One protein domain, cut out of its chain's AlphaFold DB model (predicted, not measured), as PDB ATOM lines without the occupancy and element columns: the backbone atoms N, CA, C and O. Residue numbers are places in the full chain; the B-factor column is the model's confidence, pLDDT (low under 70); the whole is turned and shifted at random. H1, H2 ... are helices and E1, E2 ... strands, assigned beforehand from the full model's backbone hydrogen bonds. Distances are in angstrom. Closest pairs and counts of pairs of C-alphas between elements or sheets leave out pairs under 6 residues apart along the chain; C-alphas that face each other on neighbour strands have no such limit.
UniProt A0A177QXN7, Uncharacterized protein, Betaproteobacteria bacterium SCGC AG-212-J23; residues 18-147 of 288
ATOM      1  N   THR A  18     -10.397   2.680 -20.681       97.00
ATOM      2  CA  THR A  18     -10.742   4.102 -20.825       97.00
ATOM      3  C   THR A  18      -9.540   4.970 -21.143       97.00
ATOM      4  O   THR A  18      -8.483   4.827 -20.528       97.00
ATOM      5  N   ILE A  19      -9.724   5.911 -22.065       98.19
ATOM      6  CA  ILE A  19      -8.790   6.999 -22.355       98.19
ATOM      7  C   ILE A  19      -9.458   8.315 -21.963       98.19
ATOM      8  O   ILE A  19     -10.560   8.617 -22.413       98.19
ATOM      9  N   GLY A  20      -8.794   9.108 -21.135       98.38
ATOM     10  CA  GLY A  20      -9.249  10.408 -20.673       98.38
ATOM     11  C   GLY A  20      -8.098  11.395 -20.543       98.38
ATOM     12  O   GLY A  20      -6.919  11.028 -20.489       98.38
ATOM     13  N   GLY A  21      -8.455  12.671 -20.494       98.38
ATOM     14  CA  GLY A  21      -7.501  13.766 -20.388       98.38
ATOM     15  C   GLY A  21      -8.187  15.124 -20.391       98.38
ATOM     16  O   GLY A  21      -9.414  15.229 -20.254       98.38
ATOM     17  N   ARG A  22      -7.385  16.181 -20.505       98.44
ATOM     18  CA  ARG A  22      -7.865  17.556 -20.661       98.44
ATOM     19  C   ARG A  22      -7.874  17.981 -22.123       98.44
ATOM     20  O   ARG A  22      -7.077  17.509 -22.927       98.44
ATOM     21  N   LEU A  23      -8.766  18.915 -22.424       98.44
ATOM     22  CA  LEU A  23      -8.825  19.641 -23.684       98.44
ATOM     23  C   LEU A  23      -8.366  21.079 -23.447       98.44
ATOM     24  O   LEU A  23      -8.827  21.730 -22.506       98.44
ATOM     25  N   SER A  24      -7.484  21.573 -24.308       97.31
ATOM     26  CA  SER A  24      -7.226  23.006 -24.463       97.31
ATOM     27  C   SER A  24      -7.643  23.449 -25.866       97.31
ATOM     28  O   SER A  24      -7.993  22.614 -26.694       97.31
ATOM     29  N   TYR A  25      -7.645  24.754 -26.131       96.94
ATOM     30  CA  TYR A  25      -7.852  25.312 -27.466       96.94
ATOM     31  C   TYR A  25      -7.172  26.684 -27.548       96.94
ATOM     32  O   TYR A  25      -7.134  27.381 -26.531       96.94
ATOM     33  N   PRO A  26      -6.627  27.100 -28.708       94.00
ATOM     34  CA  PRO A  26      -5.974  28.399 -28.885       94.00
ATOM     35  C   PRO A  26      -6.973  29.568 -28.968       94.00
ATOM     36  O   PRO A  26      -6.889  30.420 -29.849       94.00
ATOM     37  N   SER A  27      -7.947  29.613 -28.062       92.62
ATOM     38  CA  SER A  27      -8.895  30.716 -27.910       92.62
ATOM     39  C   SER A  27      -9.361  30.801 -26.456       92.62
ATOM     40  O   SER A  27      -9.189  29.851 -25.693       92.62
ATOM     41  N   GLU A  28      -9.946  31.932 -26.062       91.38
ATOM     42  CA  GLU A  28     -10.494  32.100 -24.708       91.38
ATOM     43  C   GLU A  28     -11.660  31.143 -24.428       91.38
ATOM     44  O   GLU A  28     -11.856  30.707 -23.292       91.38
ATOM     45  N   GLU A  29     -12.415  30.780 -25.466       94.38
ATOM     46  CA  GLU A  29     -13.515  29.833 -25.362       94.38
ATOM     47  C   GLU A  29     -13.107  28.458 -25.895       94.38
ATOM     48  O   GLU A  29     -12.574  28.313 -26.997       94.38
ATOM     49  N   LEU A  30     -13.379  27.425 -25.100       96.69
ATOM     50  CA  LEU A  30     -13.233  26.041 -25.529       96.69
ATOM     51  C   LEU A  30     -14.502  25.639 -26.302       96.69
ATOM     52  O   LEU A  30     -15.565  25.548 -25.674       96.69
ATOM     53  N   PRO A  31     -14.440  25.417 -27.629       96.56
ATOM     54  CA  PRO A  31     -15.607  24.995 -28.399       96.56
ATOM     55  C   PRO A  31     -16.038  23.576 -28.010       96.56
ATOM     56  O   PRO A  31     -15.332  22.866 -27.290       96.56
ATOM     57  N   GLY A  32     -17.205  23.149 -28.502       96.56
ATOM     58  CA  GLY A  32     -17.516  21.720 -28.535       96.56
ATOM     59  C   GLY A  32     -16.504  20.991 -29.420       96.56
ATOM     60  O   GLY A  32     -15.999  21.561 -30.391       96.56
ATOM     61  N   MET A  33     -16.160  19.755 -29.073       97.38
ATOM     62  CA  MET A  33     -15.167  18.979 -29.816       97.38
ATOM     63  C   MET A  33     -15.613  17.540 -29.995       97.38
ATOM     64  O   MET A  33     -16.262  16.964 -29.128       97.38
ATOM     65  N   THR A  34     -15.174  16.925 -31.085       96.31
ATOM     66  CA  THR A  34     -15.178  15.466 -31.215       96.31
ATOM     67  C   THR A  34     -13.779  14.972 -30.881       96.31
ATOM     68  O   THR A  34     -12.833  15.257 -31.617       96.31
ATOM     69  N   VAL A  35     -13.633  14.266 -29.761       97.12
ATOM     70  CA  VAL A  35     -12.363  13.638 -29.373       97.12
ATOM     71  C   VAL A  35     -12.347  12.224 -29.925       97.12
ATOM     72  O   VAL A  35     -13.324  11.498 -29.768       97.12
ATOM     73  N   VAL A  36     -11.255  11.847 -30.582       95.56
ATOM     74  CA  VAL A  36     -11.107  10.590 -31.315       95.56
ATOM     75  C   VAL A  36      -9.868   9.857 -30.815       95.56
ATOM     76  O   VAL A  36      -8.769  10.411 -30.821       95.56
ATOM     77  N   ALA A  37     -10.041   8.599 -30.419       96.06
ATOM     78  CA  ALA A  37      -8.969   7.626 -30.255       96.06
ATOM     79  C   ALA A  37      -8.960   6.694 -31.472       96.06
ATOM     80  O   ALA A  37      -9.999   6.143 -31.836       96.06
ATOM     81  N   ARG A  38      -7.800   6.517 -32.110       92.44
ATOM     82  CA  ARG A  38      -7.658   5.685 -33.313       92.44
ATOM     83  C   ARG A  38      -6.499   4.712 -33.199       92.44
ATOM     84  O   ARG A  38      -5.399   5.135 -32.852       92.44
ATOM     85  N   ASN A  39      -6.725   3.446 -33.531       90.75
ATOM     86  CA  ASN A  39      -5.665   2.437 -33.556       90.75
ATOM     87  C   ASN A  39      -4.972   2.339 -34.929       90.75
ATOM     88  O   ASN A  39      -5.361   2.993 -35.898       90.75
ATOM     89  N   ALA A  40      -3.935   1.505 -35.024       79.81
ATOM     90  CA  ALA A  40      -3.174   1.314 -36.261       79.81
ATOM     91  C   ALA A  40      -3.986   0.672 -37.407       79.81
ATOM     92  O   ALA A  40      -3.641   0.871 -38.569       79.81
ATOM     93  N   ALA A  41      -5.069  -0.054 -37.100       74.12
ATOM     94  CA  ALA A  41      -5.982  -0.613 -38.103       74.12
ATOM     95  C   ALA A  41      -6.925   0.449 -38.704       74.12
ATOM     96  O   ALA A  41      -7.573   0.210 -39.723       74.12
ATOM     97  N   GLY A  42      -6.977   1.643 -38.104       76.31
ATOM     98  CA  GLY A  42      -7.856   2.733 -38.513       76.31
ATOM     99  C   GLY A  42      -9.223   2.712 -37.831       76.31
ATOM    100  O   GLY A  42     -10.044   3.577 -38.129       76.31
ATOM    101  N   GLU A  43      -9.468   1.787 -36.901       81.75
ATOM    102  CA  GLU A  43     -10.682   1.799 -36.086       81.75
ATOM    103  C   GLU A  43     -10.684   3.045 -35.198       81.75
ATOM    104  O   GLU A  43      -9.651   3.427 -34.632       81.75
ATOM    105  N   THR A  44     -11.845   3.691 -35.088       88.31
ATOM    106  CA  THR A  44     -12.004   4.943 -34.346       88.31
ATOM    107  C   THR A  44     -13.060   4.805 -33.265       88.31
ATOM    108  O   THR A  44     -14.108   4.199 -33.467       88.31
ATOM    109  N   PHE A  45     -12.773   5.415 -32.121       92.69
ATOM    110  CA  PHE A  45     -13.670   5.536 -30.983       92.69
ATOM    111  C   PHE A  45     -13.749   7.013 -30.637       92.69
ATOM    112  O   PHE A  45     -12.713   7.677 -30.545       92.69
ATOM    113  N   SER A  46     -14.955   7.548 -30.480       95.12
ATOM    114  CA  SER A  46     -15.128   8.984 -30.302       95.12
ATOM    115  C   SER A  46     -16.128   9.342 -29.217       95.12
ATOM    116  O   SER A  46     -17.011   8.566 -28.855       95.12
ATOM    117  N   VAL A  47     -15.960  10.548 -28.685       96.94
ATOM    118  CA  VAL A  47     -16.911  11.186 -27.779       96.94
ATOM    119  C   VAL A  47     -17.054  12.651 -28.165       96.94
ATOM    120  O   VAL A  47     -16.073  13.313 -28.514       96.94
ATOM    121  N   GLU A  48     -18.275  13.166 -28.091       96.69
ATOM    122  CA  GLU A  48     -18.535  14.592 -28.242       96.69
ATOM    123  C   GLU A  48     -18.455  15.300 -26.890       96.69
ATOM    124  O   GLU A  48     -18.963  14.821 -25.871       96.69
ATOM    125  N   THR A  49     -17.825  16.469 -26.878       97.94
ATOM    126  CA  THR A  49     -17.764  17.357 -25.722       97.94
ATOM    127  C   THR A  49     -18.573  18.615 -25.986       97.94
ATOM    128  O   THR A  49     -18.653  19.121 -27.106       97.94
ATOM    129  N   ARG A  50     -19.195  19.137 -24.931       97.69
ATOM    130  CA  ARG A  50     -19.947  20.395 -24.996       97.69
ATOM    131  C   ARG A  50     -18.983  21.589 -24.985       97.69
ATOM    132  O   ARG A  50     -17.880  21.462 -24.447       97.69
ATOM    133  N   PRO A  51     -19.394  22.775 -25.467       97.00
ATOM    134  CA  PRO A  51     -18.630  23.996 -25.236       97.00
ATOM    135  C   PRO A  51     -18.269  24.162 -23.753       97.00
ATOM    136  O   PRO A  51     -19.081  23.867 -22.872       97.00
ATOM    137  N   LYS A  52     -17.047  24.629 -23.479       96.94
ATOM    138  CA  LYS A  52     -16.457  24.804 -22.135       96.94
ATOM    139  C   LYS A  52     -16.176  23.499 -21.371       96.94
ATOM    140  O   LYS A  52     -15.695  23.551 -20.238       96.94
ATOM    141  N   GLN A  53     -16.399  22.326 -21.965       98.06
ATOM    142  CA  GLN A  53     -16.076  21.040 -21.344       98.06
ATOM    143  C   GLN A  53     -14.584  20.704 -21.499       98.06
ATOM    144  O   GLN A  53     -14.155  20.121 -22.487       98.06
ATOM    145  N   ALA A  54     -13.788  21.017 -20.478       98.00
ATOM    146  CA  ALA A  54     -12.329  20.857 -20.508       98.00
ATOM    147  C   ALA A  54     -11.807  19.422 -20.306       98.00
ATOM    148  O   ALA A  54     -10.595  19.224 -20.255       98.00
ATOM    149  N   ARG A  55     -12.677  18.419 -20.126       98.56
ATOM    150  CA  ARG A  55     -12.277  17.019 -19.901       98.56
ATOM    151  C   ARG A  55     -13.126  16.069 -20.728       98.56
ATOM    152  O   ARG A  55     -14.317  16.307 -20.929       98.56
ATOM    153  N   TYR A  56     -12.516  14.971 -21.142       98.44
ATOM    154  CA  TYR A  56     -13.169  13.926 -21.917       98.44
ATOM    155  C   TYR A  56     -12.827  12.544 -21.354       98.44
ATOM    156  O   TYR A  56     -11.866  12.389 -20.597       98.44
ATOM    157  N   ARG A  57     -13.635  11.555 -21.732       98.25
ATOM    158  CA  ARG A  57     -13.419  10.135 -21.457       98.25
ATOM    159  C   ARG A  57     -14.008   9.336 -22.618       98.25
ATOM    160  O   ARG A  57     -15.151   9.585 -22.987       98.25
ATOM    161  N   ILE A  58     -13.231   8.420 -23.179       97.12
ATOM    162  CA  ILE A  58     -13.613   7.521 -24.274       97.12
ATOM    163  C   ILE A  58     -13.406   6.088 -23.789       97.12
ATOM    164  O   ILE A  58     -12.382   5.784 -23.174       97.12
ATOM    165  N   GLU A  59     -14.376   5.226 -24.064       96.12
ATOM    166  CA  GLU A  59     -14.270   3.781 -23.869       96.12
ATOM    167  C   GLU A  59     -13.712   3.135 -25.138       96.12
ATOM    168  O   GLU A  59     -14.186   3.408 -26.241       96.12
ATOM    169  N   VAL A  60     -12.676   2.314 -24.985       95.56
ATOM    170  CA  VAL A  60     -11.966   1.669 -26.094       95.56
ATOM    171  C   VAL A  60     -11.582   0.233 -25.725       95.56
ATOM    172  O   VAL A  60     -11.328  -0.045 -24.552       95.56
ATOM    173  N   PRO A  61     -11.473  -0.694 -26.687       94.69
ATOM    174  CA  PRO A  61     -10.823  -1.980 -26.467       94.69
ATOM    175  C   PRO A  61      -9.359  -1.817 -26.038       94.69
ATOM    176  O   PRO A  61      -8.726  -0.783 -26.275       94.69
ATOM    177  N   GLU A  62      -8.785  -2.863 -25.447       94.81
ATOM    178  CA  GLU A  62      -7.339  -2.936 -25.227       94.81
ATOM    179  C   GLU A  62      -6.571  -2.742 -26.542       94.81
ATOM    180  O   GLU A  62      -6.938  -3.290 -27.580       94.81
ATOM    181  N   GLY A  63      -5.513  -1.929 -26.507       95.00
ATOM    182  CA  GLY A  63      -4.772  -1.588 -27.714       95.00
ATOM    183  C   GLY A  63      -3.887  -0.357 -27.574       95.00
ATOM    184  O   GLY A  63      -3.611   0.131 -26.476       95.00
ATOM    185  N   ARG A  64      -3.418   0.137 -28.722       96.06
ATOM    186  CA  ARG A  64      -2.572   1.330 -28.845       96.06
ATOM    187  C   ARG A  64      -3.263   2.337 -29.752       96.06
ATOM    188  O   ARG A  64      -3.706   1.965 -30.837       96.06
ATOM    189  N   TYR A  65      -3.338   3.585 -29.301       96.12
ATOM    190  CA  TYR A  65      -4.145   4.615 -29.945       96.12
ATOM    191  C   TYR A  65      -3.387   5.927 -30.110       96.12
ATOM    192  O   TYR A  65      -2.708   6.366 -29.187       96.12
ATOM    193  N   VAL A  66      -3.575   6.603 -31.237       96.00
ATOM    194  CA  VAL A  66      -3.331   8.047 -31.344       96.00
ATOM    195  C   VAL A  66      -4.608   8.787 -30.962       96.00
ATOM    196  O   VAL A  66      -5.706   8.351 -31.319       96.00
ATOM    197  N   VAL A  67      -4.480   9.890 -30.223       97.06
ATOM    198  CA  VAL A  67      -5.633  10.629 -29.689       97.06
ATOM    199  C   VAL A  67      -5.585  12.079 -30.138       97.06
ATOM    200  O   VAL A  67      -4.556  12.744 -30.010       97.06
ATOM    201  N   PHE A  68      -6.691  12.566 -30.688       97.12
ATOM    202  CA  PHE A  68      -6.810  13.920 -31.219       97.12
ATOM    203  C   PHE A  68      -8.234  14.455 -31.060       97.12
ATOM    204  O   PHE A  68      -9.163  13.704 -30.776       97.12
ATOM    205  N   ALA A  69      -8.408  15.762 -31.220       96.62
ATOM    206  CA  ALA A  69      -9.694  16.437 -31.143       96.62
ATOM    207  C   ALA A  69      -9.929  17.290 -32.387       96.62
ATOM    208  O   ALA A  69      -9.003  17.903 -32.922       96.62
ATOM    209  N   ILE A  70     -11.182  17.336 -32.825       94.50
ATOM    210  CA  ILE A  70     -11.659  18.177 -33.921       94.50
ATOM    211  C   ILE A  70     -12.573  19.240 -33.312       94.50
ATOM    212  O   ILE A  70     -13.584  18.900 -32.692       94.50
ATOM    213  N   ALA A  71     -12.217  20.514 -33.465       94.75
ATOM    214  CA  ALA A  71     -13.018  21.619 -32.946       94.75
ATOM    215  C   ALA A  71     -14.262  21.858 -33.816       94.75
ATOM    216  O   ALA A  71     -14.169  22.016 -35.033       94.75
ATOM    217  N   GLN A  72     -15.442  21.873 -33.198       91.25
ATOM    218  CA  GLN A  72     -16.711  22.041 -33.902       91.25
ATOM    219  C   GLN A  72     -17.027  23.526 -34.109       91.25
ATOM    220  O   GLN A  72     -16.864  24.341 -33.203       91.25
ATOM    221  N   GLY A  73     -17.510  23.880 -35.303       85.00
ATOM    222  CA  GLY A  73     -17.975  25.238 -35.610       85.00
ATOM    223  C   GLY A  73     -16.880  26.303 -35.756       85.00
ATOM    224  O   GLY A  73     -17.211  27.472 -35.908       85.00
ATOM    225  N   THR A  74     -15.596  25.925 -35.738       77.81
ATOM    226  CA  THR A  74     -14.453  26.858 -35.815       77.81
ATOM    227  C   THR A  74     -13.603  26.688 -37.081       77.81
ATOM    228  O   THR A  74     -12.418  27.016 -37.085       77.81
ATOM    229  N   GLY A  75     -14.194  26.147 -38.153       72.56
ATOM    230  CA  GLY A  75     -13.506  25.874 -39.416       72.56
ATOM    231  C   GLY A  75     -12.947  27.120 -40.108       72.56
ATOM    232  O   GLY A  75     -13.478  28.221 -39.956       72.56
ATOM    233  N   ASP A  76     -11.882  26.933 -40.888       74.44
ATOM    234  CA  ASP A  76     -11.381  27.969 -41.794       74.44
ATOM    235  C   ASP A  76     -12.359  28.239 -42.960       74.44
ATOM    236  O   ASP A  76     -13.405  27.601 -43.094       74.44
ATOM    237  N   ALA A  77     -12.021  29.188 -43.839       54.62
ATOM    238  CA  ALA A  77     -12.834  29.504 -45.018       54.62
ATOM    239  C   ALA A  77     -12.999  28.316 -45.991       54.62
ATOM    240  O   ALA A  77     -13.917  28.320 -46.809       54.62
ATOM    241  N   ALA A  78     -12.135  27.299 -45.898       60.38
ATOM    242  CA  ALA A  78     -12.235  26.048 -46.644       60.38
ATOM    243  C   ALA A  78     -13.072  24.982 -45.904       60.38
ATOM    244  O   ALA A  78     -13.176  23.845 -46.366       60.38
ATOM    245  N   GLY A  79     -13.676  25.330 -44.761       66.06
ATOM    246  CA  GLY A  79     -14.486  24.439 -43.938       66.06
ATOM    247  C   GLY A  79     -13.667  23.415 -43.150       66.06
ATOM    248  O   GLY A  79     -14.238  22.472 -42.595       66.06
ATOM    249  N   LYS A  80     -12.338  23.559 -43.081       76.94
ATOM    250  CA  LYS A  80     -11.481  22.633 -42.343       76.94
ATOM    251  C   LYS A  80     -11.491  23.003 -40.866       76.94
ATOM    252  O   LYS A  80     -10.944  24.022 -40.455       76.94
ATOM    253  N   ALA A  81     -12.115  22.148 -40.064       86.12
ATOM    254  CA  ALA A  81     -12.089  22.257 -38.613       86.12
ATOM    255  C   ALA A  81     -10.644  22.150 -38.073       86.12
ATOM    256  O   ALA A  81      -9.924  21.223 -38.468       86.12
ATOM    257  N   PRO A  82     -10.216  23.049 -37.165       90.81
ATOM    258  CA  PRO A  82      -8.942  22.937 -36.466       90.81
ATOM    259  C   PRO A  82      -8.828  21.608 -35.720       90.81
ATOM    260  O   PRO A  82      -9.811  21.100 -35.167       90.81
ATOM    261  N   ARG A  83      -7.611  21.062 -35.678       94.06
ATOM    262  CA  ARG A  83      -7.302  19.802 -34.998       94.06
ATOM    263  C   ARG A  83      -6.200  20.007 -33.971       94.06
ATOM    264  O   ARG A  83      -5.184  20.625 -34.277       94.06
ATOM    265  N   GLY A  84      -6.403  19.447 -32.785       96.19
ATOM    266  CA  GLY A  84      -5.380  19.315 -31.749       96.19
ATOM    267  C   GLY A  84      -5.077  17.843 -31.507       96.19
ATOM    268  O   GLY A  84      -5.953  17.008 -31.723       96.19
ATOM    269  N   ALA A  85      -3.872  17.498 -31.060       97.69
ATOM    270  CA  ALA A  85      -3.534  16.107 -30.748       97.69
ATOM    271  C   ALA A  85      -2.773  15.933 -29.434       97.69
ATOM    272  O   ALA A  85      -2.255  16.891 -28.862       97.69
ATOM    273  N   HIS A  86      -2.725  14.681 -28.978       97.94
ATOM    274  CA  HIS A  86      -1.788  14.222 -27.965       97.94
ATOM    275  C   HIS A  86      -0.430  13.932 -28.621       97.94
ATOM    276  O   HIS A  86      -0.284  12.966 -29.378       97.94
ATOM    277  N   THR A  87       0.561  14.781 -28.357       97.75
ATOM    278  CA  THR A  87       1.907  14.693 -28.951       97.75
ATOM    279  C   THR A  87       2.991  14.727 -27.872       97.75
ATOM    280  O   THR A  87       2.714  14.878 -26.676       97.75
ATOM    281  N   ALA A  88       4.261  14.659 -28.283       96.19
ATOM    282  CA  ALA A  88       5.388  14.875 -27.374       96.19
ATOM    283  C   ALA A  88       5.329  16.250 -26.667       96.19
ATOM    284  O   ALA A  88       5.831  16.391 -25.545       96.19
ATOM    285  N   TYR A  89       4.677  17.253 -27.279       97.50
ATOM    286  CA  TYR A  89       4.390  18.529 -26.622       97.50
ATOM    287  C   TYR A  89       3.493  18.323 -25.409       97.50
ATOM    288  O   TYR A  89       3.850  18.784 -24.328       97.50
ATOM    289  N   SER A  90       2.398  17.577 -25.554       97.94
ATOM    290  CA  SER A  90       1.448  17.285 -24.475       97.94
ATOM    291  C   SER A  90       2.123  16.597 -23.294       97.94
ATOM    292  O   SER A  90       1.842  16.909 -22.140       97.94
ATOM    293  N   ILE A  91       3.067  15.687 -23.554       97.69
ATOM    294  CA  ILE A  91       3.866  15.050 -22.497       97.69
ATOM    295  C   ILE A  91       4.767  16.083 -21.805       97.69
ATOM    296  O   ILE A  91       4.811  16.132 -20.573       97.69
ATOM    297  N   CYS A  92       5.463  16.928 -22.572       97.62
ATOM    298  CA  CYS A  92       6.322  17.982 -22.030       97.62
ATOM    299  C   CYS A  92       5.537  19.023 -21.218       97.62
ATOM    300  O   CYS A  92       5.980  19.419 -20.139       97.62
ATOM    301  N   ALA A  93       4.369  19.442 -21.708       96.56
ATOM    302  CA  ALA A  93       3.554  20.519 -21.158       96.56
ATOM    303  C   ALA A  93       2.995  20.203 -19.760       96.56
ATOM    304  O   ALA A  93       2.661  21.116 -19.000       96.56
ATOM    305  N   ARG A  94       2.969  18.922 -19.368       95.25
ATOM    306  CA  ARG A  94       2.657  18.497 -17.992       95.25
ATOM    307  C   ARG A  94       3.654  19.054 -16.977       95.25
ATOM    308  O   ARG A  94       3.274  19.343 -15.840       95.25
ATOM    309  N   ASP A  95       4.913  19.227 -17.377       96.88
ATOM    310  CA  ASP A  95       5.905  19.955 -16.597       96.88
ATOM    311  C   ASP A  95       5.690  21.462 -16.796       96.88
ATOM    312  O   ASP A  95       6.176  22.085 -17.745       96.88
ATOM    313  N   LYS A  96       4.964  22.068 -15.852       95.19
ATOM    314  CA  LYS A  96       4.653  23.504 -15.870       95.19
ATOM    315  C   LYS A  96       5.901  24.388 -15.913       95.19
ATOM    316  O   LYS A  96       5.824  25.494 -16.447       95.19
ATOM    317  N   ALA A  97       7.031  23.945 -15.356       97.00
ATOM    318  CA  ALA A  97       8.269  24.715 -15.400       97.00
ATOM    319  C   ALA A  97       8.852  24.720 -16.817       97.00
ATOM    320  O   ALA A  97       9.250  25.779 -17.306       97.00
ATOM    321  N   ARG A  98       8.836  23.574 -17.511       96.69
ATOM    322  CA  ARG A  98       9.239  23.491 -18.925       96.69
ATOM    323  C   ARG A  98       8.302  24.268 -19.838       96.69
ATOM    324  O   ARG A  98       8.794  25.012 -20.686       96.69
ATOM    325  N   LEU A  99       6.991  24.145 -19.627       95.38
ATOM    326  CA  LEU A  99       5.988  24.885 -20.389       95.38
ATOM    327  C   LEU A  99       6.185  26.399 -20.236       95.38
ATOM    328  O   LEU A  99       6.320  27.105 -21.230       95.38
ATOM    329  N   LYS A 100       6.294  26.894 -18.995       95.75
ATOM    330  CA  LYS A 100       6.522  28.322 -18.710       95.75
ATOM    331  C   LYS A 100       7.850  28.831 -19.277       95.75
ATOM    332  O   LYS A 100       7.946  29.995 -19.649       95.75
ATOM    333  N   ALA A 101       8.867  27.974 -19.343       96.88
ATOM    334  CA  ALA A 101      10.158  28.297 -19.940       96.88
ATOM    335  C   ALA A 101      10.174  28.199 -21.480       96.88
ATOM    336  O   ALA A 101      11.240  28.371 -22.067       96.88
ATOM    337  N   GLY A 102       9.046  27.878 -22.130       95.25
ATOM    338  CA  GLY A 102       8.961  27.734 -23.588       95.25
ATOM    339  C   GLY A 102       9.788  26.569 -24.141       95.25
ATOM    340  O   GLY A 102      10.204  26.602 -25.293       95.25
ATOM    341  N   ARG A 103      10.079  25.552 -23.319       96.62
ATOM    342  CA  ARG A 103      10.947  24.417 -23.693       96.62
ATOM    343  C   ARG A 103      10.192  23.241 -24.311       96.62
ATOM    344  O   ARG A 103      10.816  22.242 -24.652       96.62
ATOM    345  N   CYS A 104       8.872  23.338 -24.404       97.31
ATOM    346  CA  CYS A 104       8.044  22.325 -25.040       97.31
ATOM    347  C   CYS A 104       7.818  22.703 -26.497       97.31
ATOM    348  O   CYS A 104       7.302  23.777 -26.793       97.31
ATOM    349  N   THR A 105       8.209  21.805 -27.391       95.50
ATOM    350  CA  THR A 105       8.031  21.941 -28.834       95.50
ATOM    351  C   THR A 105       7.085  20.860 -29.323       95.50
ATOM    352  O   THR A 105       7.153  19.730 -28.835       95.50
ATOM    353  N   THR A 106       6.252  21.185 -30.310       93.88
ATOM    354  CA  THR A 106       5.474  20.187 -31.048       93.88
ATOM    355  C   THR A 106       6.385  19.077 -31.563       93.88
ATOM    356  O   THR A 106       7.453  19.335 -32.123       93.88
ATOM    357  N   GLY A 107       5.964  17.838 -31.339       91.44
ATOM    358  CA  GLY A 107       6.682  16.640 -31.753       91.44
ATOM    359  C   GLY A 107       5.755  15.633 -32.434       91.44
ATOM    360  O   GLY A 107       4.672  16.009 -32.884       91.44
ATOM    361  N   PRO A 108       6.177  14.365 -32.558       92.06
ATOM    362  CA  PRO A 108       5.344  13.322 -33.151       92.06
ATOM    363  C   PRO A 108       4.081  13.054 -32.318       92.06
ATOM    364  O   PRO A 108       4.005  13.421 -31.143       92.06
ATOM    365  N   LEU A 109       3.103  12.388 -32.941       94.62
ATOM    366  CA  LEU A 109       1.956  11.814 -32.233       94.62
ATOM    367  C   LEU A 109       2.446  10.776 -31.223       94.62
ATOM    368  O   LEU A 109       3.315   9.963 -31.539       94.62
ATOM    369  N   GLU A 110       1.860  10.792 -30.033       96.81
ATOM    370  CA  GLU A 110       2.193   9.845 -28.974       96.81
ATOM    371  C   GLU A 110       1.153   8.730 -28.925       96.81
ATOM    372  O   GLU A 110      -0.052   8.978 -28.829       96.81
ATOM    373  N   GLU A 111       1.621   7.484 -28.985       96.25
ATOM    374  CA  GLU A 111       0.748   6.321 -28.878       96.25
ATOM    375  C   GLU A 111       0.394   6.032 -27.418       96.25
ATOM    376  O   GLU A 111       1.242   5.779 -26.556       96.25
ATOM    377  N   VAL A 112      -0.901   5.984 -27.149       97.56
ATOM    378  CA  VAL A 112      -1.484   5.660 -25.856       97.56
ATOM    379  C   VAL A 112      -1.803   4.173 -25.827       97.56
ATOM    380  O   VAL A 112      -2.752   3.721 -26.463       97.56
ATOM    381  N   ALA A 113      -1.021   3.406 -25.070       97.12
ATOM    382  CA  ALA A 113      -1.352   2.019 -24.767       97.12
ATOM    383  C   ALA A 113      -2.336   1.951 -23.588       97.12
ATOM    384  O   ALA A 113      -2.104   2.586 -22.550       97.12
ATOM    385  N   VAL A 114      -3.398   1.165 -23.743       96.69
ATOM    386  CA  VAL A 114      -4.392   0.859 -22.707       96.69
ATOM    387  C   VAL A 114      -4.609  -0.642 -22.627       96.69
ATOM    388  O   VAL A 114      -4.576  -1.323 -23.647       96.69
ATOM    389  N   THR A 115      -4.855  -1.144 -21.422       94.88
ATOM    390  CA  THR A 115      -5.274  -2.532 -21.180       94.88
ATOM    391  C   THR A 115      -6.562  -2.534 -20.370       94.88
ATOM    392  O   THR A 115      -6.899  -1.521 -19.748       94.88
ATOM    393  N   GLN A 116      -7.273  -3.662 -20.318       87.38
ATOM    394  CA  GLN A 116      -8.518  -3.761 -19.535       87.38
ATOM    395  C   GLN A 116      -8.326  -3.375 -18.058       87.38
ATOM    396  O   GLN A 116      -9.171  -2.719 -17.456       87.38
ATOM    397  N   ALA A 117      -7.178  -3.729 -17.475       88.06
ATOM    398  CA  ALA A 117      -6.850  -3.404 -16.088       88.06
ATOM    399  C   ALA A 117      -6.368  -1.955 -15.895       88.06
ATOM    400  O   ALA A 117      -6.238  -1.493 -14.758       88.06
ATOM    401  N   ARG A 118      -6.029  -1.246 -16.978       89.81
ATOM    402  CA  ARG A 118      -5.333   0.038 -16.904       89.81
ATOM    403  C   ARG A 118      -5.710   0.962 -18.060       89.81
ATOM    404  O   ARG A 118      -5.037   1.014 -19.091       89.81
ATOM    405  N   GLY A 119      -6.742   1.765 -17.818       93.50
ATOM    406  CA  GLY A 119      -7.002   2.972 -18.596       93.50
ATOM    407  C   GLY A 119      -5.916   4.044 -18.413       93.50
ATOM    408  O   GLY A 119      -4.983   3.905 -17.612       93.50
ATOM    409  N   ARG A 120      -6.043   5.141 -19.159       97.50
ATOM    410  CA  ARG A 120      -5.149   6.306 -19.132       97.50
ATOM    411  C   ARG A 120      -5.978   7.568 -18.939       97.50
ATOM    412  O   ARG A 120      -6.940   7.762 -19.659       97.50
ATOM    413  N   GLU A 121      -5.606   8.422 -17.988       97.50
ATOM    414  CA  GLU A 121      -6.321   9.678 -17.660       97.50
ATOM    415  C   GLU A 121      -5.459  10.931 -17.881       97.50
ATOM    416  O   GLU A 121      -5.848  12.052 -17.552       97.50
ATOM    417  N   ASP A 122      -4.242  10.729 -18.381       97.19
ATOM    418  CA  ASP A 122      -3.228  11.750 -18.599       97.19
ATOM    419  C   ASP A 122      -3.112  12.161 -20.075       97.19
ATOM    420  O   ASP A 122      -2.155  12.827 -20.457       97.19
ATOM    421  N   VAL A 123      -4.059  11.781 -20.931       98.38
ATOM    422  CA  VAL A 123      -3.970  11.975 -22.385       98.38
ATOM    423  C   VAL A 123      -4.513  13.348 -22.775       98.38
ATOM    424  O   VAL A 123      -5.594  13.492 -23.338       98.38
ATOM    425  N   ASP A 124      -3.781  14.393 -22.409       98.44
ATOM    426  CA  ASP A 124      -4.158  15.765 -22.747       98.44
ATOM    427  C   ASP A 124      -4.057  16.004 -24.264       98.44
ATOM    428  O   ASP A 124      -3.067  15.616 -24.887       98.44
ATOM    429  N   VAL A 125      -5.080  16.638 -24.844       98.25
ATOM    430  CA  VAL A 125      -5.095  17.107 -26.238       98.25
ATOM    431  C   VAL A 125      -4.941  18.622 -26.215       98.25
ATOM    432  O   VAL A 125      -5.903  19.363 -25.988       98.25
ATOM    433  N   ASP A 126      -3.700  19.069 -26.378       97.69
ATOM    434  CA  ASP A 126      -3.309  20.465 -26.185       97.69
ATOM    435  C   ASP A 126      -2.319  21.013 -27.222       97.69
ATOM    436  O   ASP A 126      -2.010  22.206 -27.192       97.69
ATOM    437  N   ASP A 127      -1.880  20.189 -28.175       97.25
ATOM    438  CA  ASP A 127      -1.027  20.615 -29.281       97.25
ATOM    439  C   ASP A 127      -1.874  20.926 -30.525       97.25
ATOM    440  O   ASP A 127      -2.247  20.031 -31.286       97.25
ATOM    441  N   TRP A 128      -2.210  22.207 -30.704       95.88
ATOM    442  CA  TRP A 128      -3.032  22.727 -31.812       95.88
ATOM    443  C   TRP A 128      -2.218  23.376 -32.932       95.88
ATOM    444  O   TRP A 128      -2.771  23.760 -33.960       95.88
ATOM    445  N   TYR A 129      -0.904  23.506 -32.743       93.06
ATOM    446  CA  TYR A 129       0.004  24.180 -33.675       93.06
ATOM    447  C   TYR A 129       0.914  23.175 -34.376       93.06
ATOM    448  O   TYR A 129       2.106  23.403 -34.589       93.06
ATOM    449  N   MET A 130       0.332  22.035 -34.738       93.75
ATOM    450  CA  MET A 130       1.035  20.972 -35.429       93.75
ATOM    451  C   MET A 130       1.438  21.394 -36.847       93.75
ATOM    452  O   MET A 130       0.641  22.015 -37.555       93.75
ATOM    453  N   PRO A 131       2.649  21.020 -37.309       90.19
ATOM    454  CA  PRO A 131       3.032  21.218 -38.697       90.19
ATOM    455  C   PRO A 131       2.023  20.560 -39.639       90.19
ATOM    456  O   PRO A 131       1.519  19.476 -39.341       90.19
ATOM    457  N   GLU A 132       1.808  21.155 -40.811       82.38
ATOM    458  CA  GLU A 132       0.801  20.701 -41.777       82.38
ATOM    459  C   GLU A 132       0.883  19.202 -42.078       82.38
ATOM    460  O   GLU A 132      -0.138  18.525 -42.095       82.38
ATOM    461  N   ALA A 133       2.088  18.650 -42.234       77.31
ATOM    462  CA  ALA A 133       2.248  17.227 -42.514       77.31
ATOM    463  C   ALA A 133       1.788  16.309 -41.362       77.31
ATOM    464  O   ALA A 133       1.379  15.186 -41.628       77.31
ATOM    465  N   LEU A 134       1.811  16.763 -40.102       85.25
ATOM    466  CA  LEU A 134       1.252  16.003 -38.975       85.25
ATOM    467  C   LEU A 134      -0.281  16.100 -38.949       85.25
ATOM    468  O   LEU A 134      -0.965  15.090 -38.793       85.25
ATOM    469  N   THR A 135      -0.825  17.294 -39.194       85.94
ATOM    470  CA  THR A 135      -2.273  17.506 -39.356       85.94
ATOM    471  C   THR A 135      -2.824  16.695 -40.531       85.94
ATOM    472  O   THR A 135      -3.881  16.081 -40.417       85.94
ATOM    473  N   ALA A 136      -2.073  16.604 -41.632       79.88
ATOM    474  CA  ALA A 136      -2.418  15.793 -42.791       79.88
ATOM    475  C   ALA A 136      -2.501  14.299 -42.449       79.88
ATOM    476  O   ALA A 136      -3.375  13.620 -42.978       79.88
ATOM    477  N   THR A 137      -1.667  13.779 -41.542       79.81
ATOM    478  CA  THR A 137      -1.805  12.396 -41.052       79.81
ATOM    479  C   THR A 137      -3.155  12.187 -40.366       79.81
ATOM    480  O   THR A 137      -3.824  11.186 -40.617       79.81
ATOM    481  N   LEU A 138      -3.602  13.151 -39.554       84.25
ATOM    482  CA  LEU A 138      -4.914  13.087 -38.903       84.25
ATOM    483  C   LEU A 138      -6.065  13.177 -39.918       84.25
ATOM    484  O   LEU A 138      -7.049  12.454 -39.768       84.25
ATOM    485  N   ASP A 139      -5.915  14.009 -40.953       78.88
ATOM    486  CA  ASP A 139      -6.891  14.182 -42.037       78.88
ATOM    487  C   ASP A 139      -7.007  12.941 -42.927       78.88
ATOM    488  O   ASP A 139      -8.109  12.508 -43.246       78.88
ATOM    489  N   LEU A 140      -5.878  12.357 -43.340       69.31
ATOM    490  CA  LEU A 140      -5.854  11.150 -44.170       69.31
ATOM    491  C   LEU A 140      -6.530   9.991 -43.458       69.31
ATOM    492  O   LEU A 140      -7.297   9.239 -44.053       69.31
ATOM    493  N   GLN A 141      -6.263   9.863 -42.166       67.06
ATOM    494  CA  GLN A 141      -6.864   8.813 -41.376       67.06
ATOM    495  C   GLN A 141      -8.362   9.089 -41.082       67.06
ATOM    496  O   GLN A 141      -9.108   8.138 -40.877       67.06
ATOM    497  N   ASP A 142      -8.835  10.346 -41.113       73.69
ATOM    498  CA  ASP A 142     -10.276  10.687 -41.146       73.69
ATOM    499  C   ASP A 142     -10.898  10.345 -42.510       73.69
ATOM    500  O   ASP A 142     -12.015   9.839 -42.589       73.69
ATOM    501  N   LEU A 143     -10.158  10.546 -43.602       80.69
ATOM    502  CA  LEU A 143     -10.639  10.268 -44.954       80.69
ATOM    503  C   LEU A 143     -11.021   8.791 -45.140       80.69
ATOM    504  O   LEU A 143     -12.084   8.513 -45.686       80.69
ATOM    505  N   PHE A 144     -10.213   7.848 -44.641       84.31
ATOM    506  CA  PHE A 144     -10.578   6.424 -44.654       84.31
ATOM    507  C   PHE A 144     -11.791   6.131 -43.752       84.31
ATOM    508  O   PHE A 144     -12.673   5.362 -44.144       84.31
ATOM    509  N   ALA A 145     -11.890   6.779 -42.587       81.00
ATOM    510  CA  ALA A 145     -13.006   6.594 -41.656       81.00
ATOM    511  C   ALA A 145     -14.358   7.085 -42.215       81.00
ATOM    512  O   ALA A 145     -15.399   6.536 -41.863       81.00
ATOM    513  N   ARG A 146     -14.362   8.062 -43.136       85.88
ATOM    514  CA  ARG A 146     -15.583   8.535 -43.826       85.88
ATOM    515  C   ARG A 146     -16.250   7.473 -44.695       85.88
ATOM    516  O   ARG A 146     -17.436   7.593 -44.999       85.88
ATOM    517  N   TYR A 147     -15.507   6.449 -45.100       89.19
ATOM    518  CA  TYR A 147     -15.995   5.382 -45.963       89.19
ATOM    519  C   TYR A 147     -15.828   4.034 -45.262       89.19
ATOM    520  O   TYR A 147     -15.002   3.238 -45.701       89.19
TER     521      TYR A 147
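This is residues 18 to 147 of the 288 residues of an uncharacterized protein of Betaproteobacteria bacterium SCGC AG-212-J23 (UniProt A0A177QXN7). The domain is a small sandwich, two sheets face to face: a strongly twisted sheet of E2, E3, E5, E6 and E7, with the two-stranded sheet of E1 and E4 over one of its faces. The helix H3 crosses the other face of the larger sheet, and the short helices H1 and H2 make a corner away from both sheets. The printed part has 130 residues, with three named helices and seven named strands in the order E1, E2, E3, E4, E5, E6, H1, H2, E7, H3; the class is mixed, helices and strands, with 64 residues, under half, in named elements. The larger sheet is branched at E5, and the neighbour strands in both sheets are antiparallel. The whole is compact, with a radius of gyration of the C-alphas of 14.0 A, and rounded, spanning 37 by 36 by 28 A.

E1, residues 18 to 22, is the antiparallel neighbour of E4, residues 55 to 60, at 161 degrees between directions; N 58 and O 19 are 2.8 A apart, within hydrogen-bond range. E2, residues 33 to 39, and E3, residues 44 to 49, form an antiparallel hairpin, with N 37 and O 45 at 2.8 A. On the other side of E2 is E5, residues 63 to 71, antiparallel at 157 degrees, with N 36 and O 68 at 2.8 A. E6, residues 83 to 85, forms a hairpin with E5, with N 69 and O 84 at 2.8 A. E7, residues 112 to 114, is antiparallel to E5 at 126 degrees, with N 112 and O 65 at 2.8 A. The pairing of E5 is staggered: E7 pairs with its residues 63 to 65 and E6 with its residues 68 to 70, both on the side of E5 away from E2. Between the two sheets 43 pairs of C-alphas are within 10 A, and their best planes stand 25 degrees apart. The closest C-alphas of E3 and E4, those of Val 47 and Ile 58, are 6.0 A apart. H1, residues 88 to 93, and H2, residues 96 to 100, only just touch, with 3 pairs of C-alphas within 8 A, and only at the corner; the closest are those of Ala 93 and Leu 99, 5.1 A. Neither is on the branched sheet. H3, residues 132 to 145, is on that sheet at a height over the sheet of 9.9 A, over E5, E6 and, only just, E2, on which 3 of its C-alphas fall. It runs across the strands, at 76 degrees to E5 on the local plane; the closest C-alphas of H3 and E6 are those of Thr 135 and Arg 83, 7.0 A. Every O i to N i+4 pair is within hydrogen-bond range in H1 and H2, and 9 of 10 are in H3.

E1 begins at C-alpha 18, (-10.742, 4.102, -20.825), and is 13.8 A long. E2 measures 19.4 A, E3 16.2 A and E4 16.6 A. E5, the longest strand, runs 25.2 A from C-alpha 63 at (-4.772, -1.588, -27.714). E6, H1, H2 and E7 are short. H3 runs 19.7 A and ends at C-alpha 145, (-13.006, 6.594, -41.656).

The two C-alphas farthest apart, those of Ala 77 and Ala 117, are 44.2 A apart. The printed part has no cut. The links E5 to E6, H2 to E7 and E7 to H3 are long, the last being residues 115 to 131. The mean pLDDT of the printed part is 91.7; residues 77 to 79 and 140 to 141 are under 70.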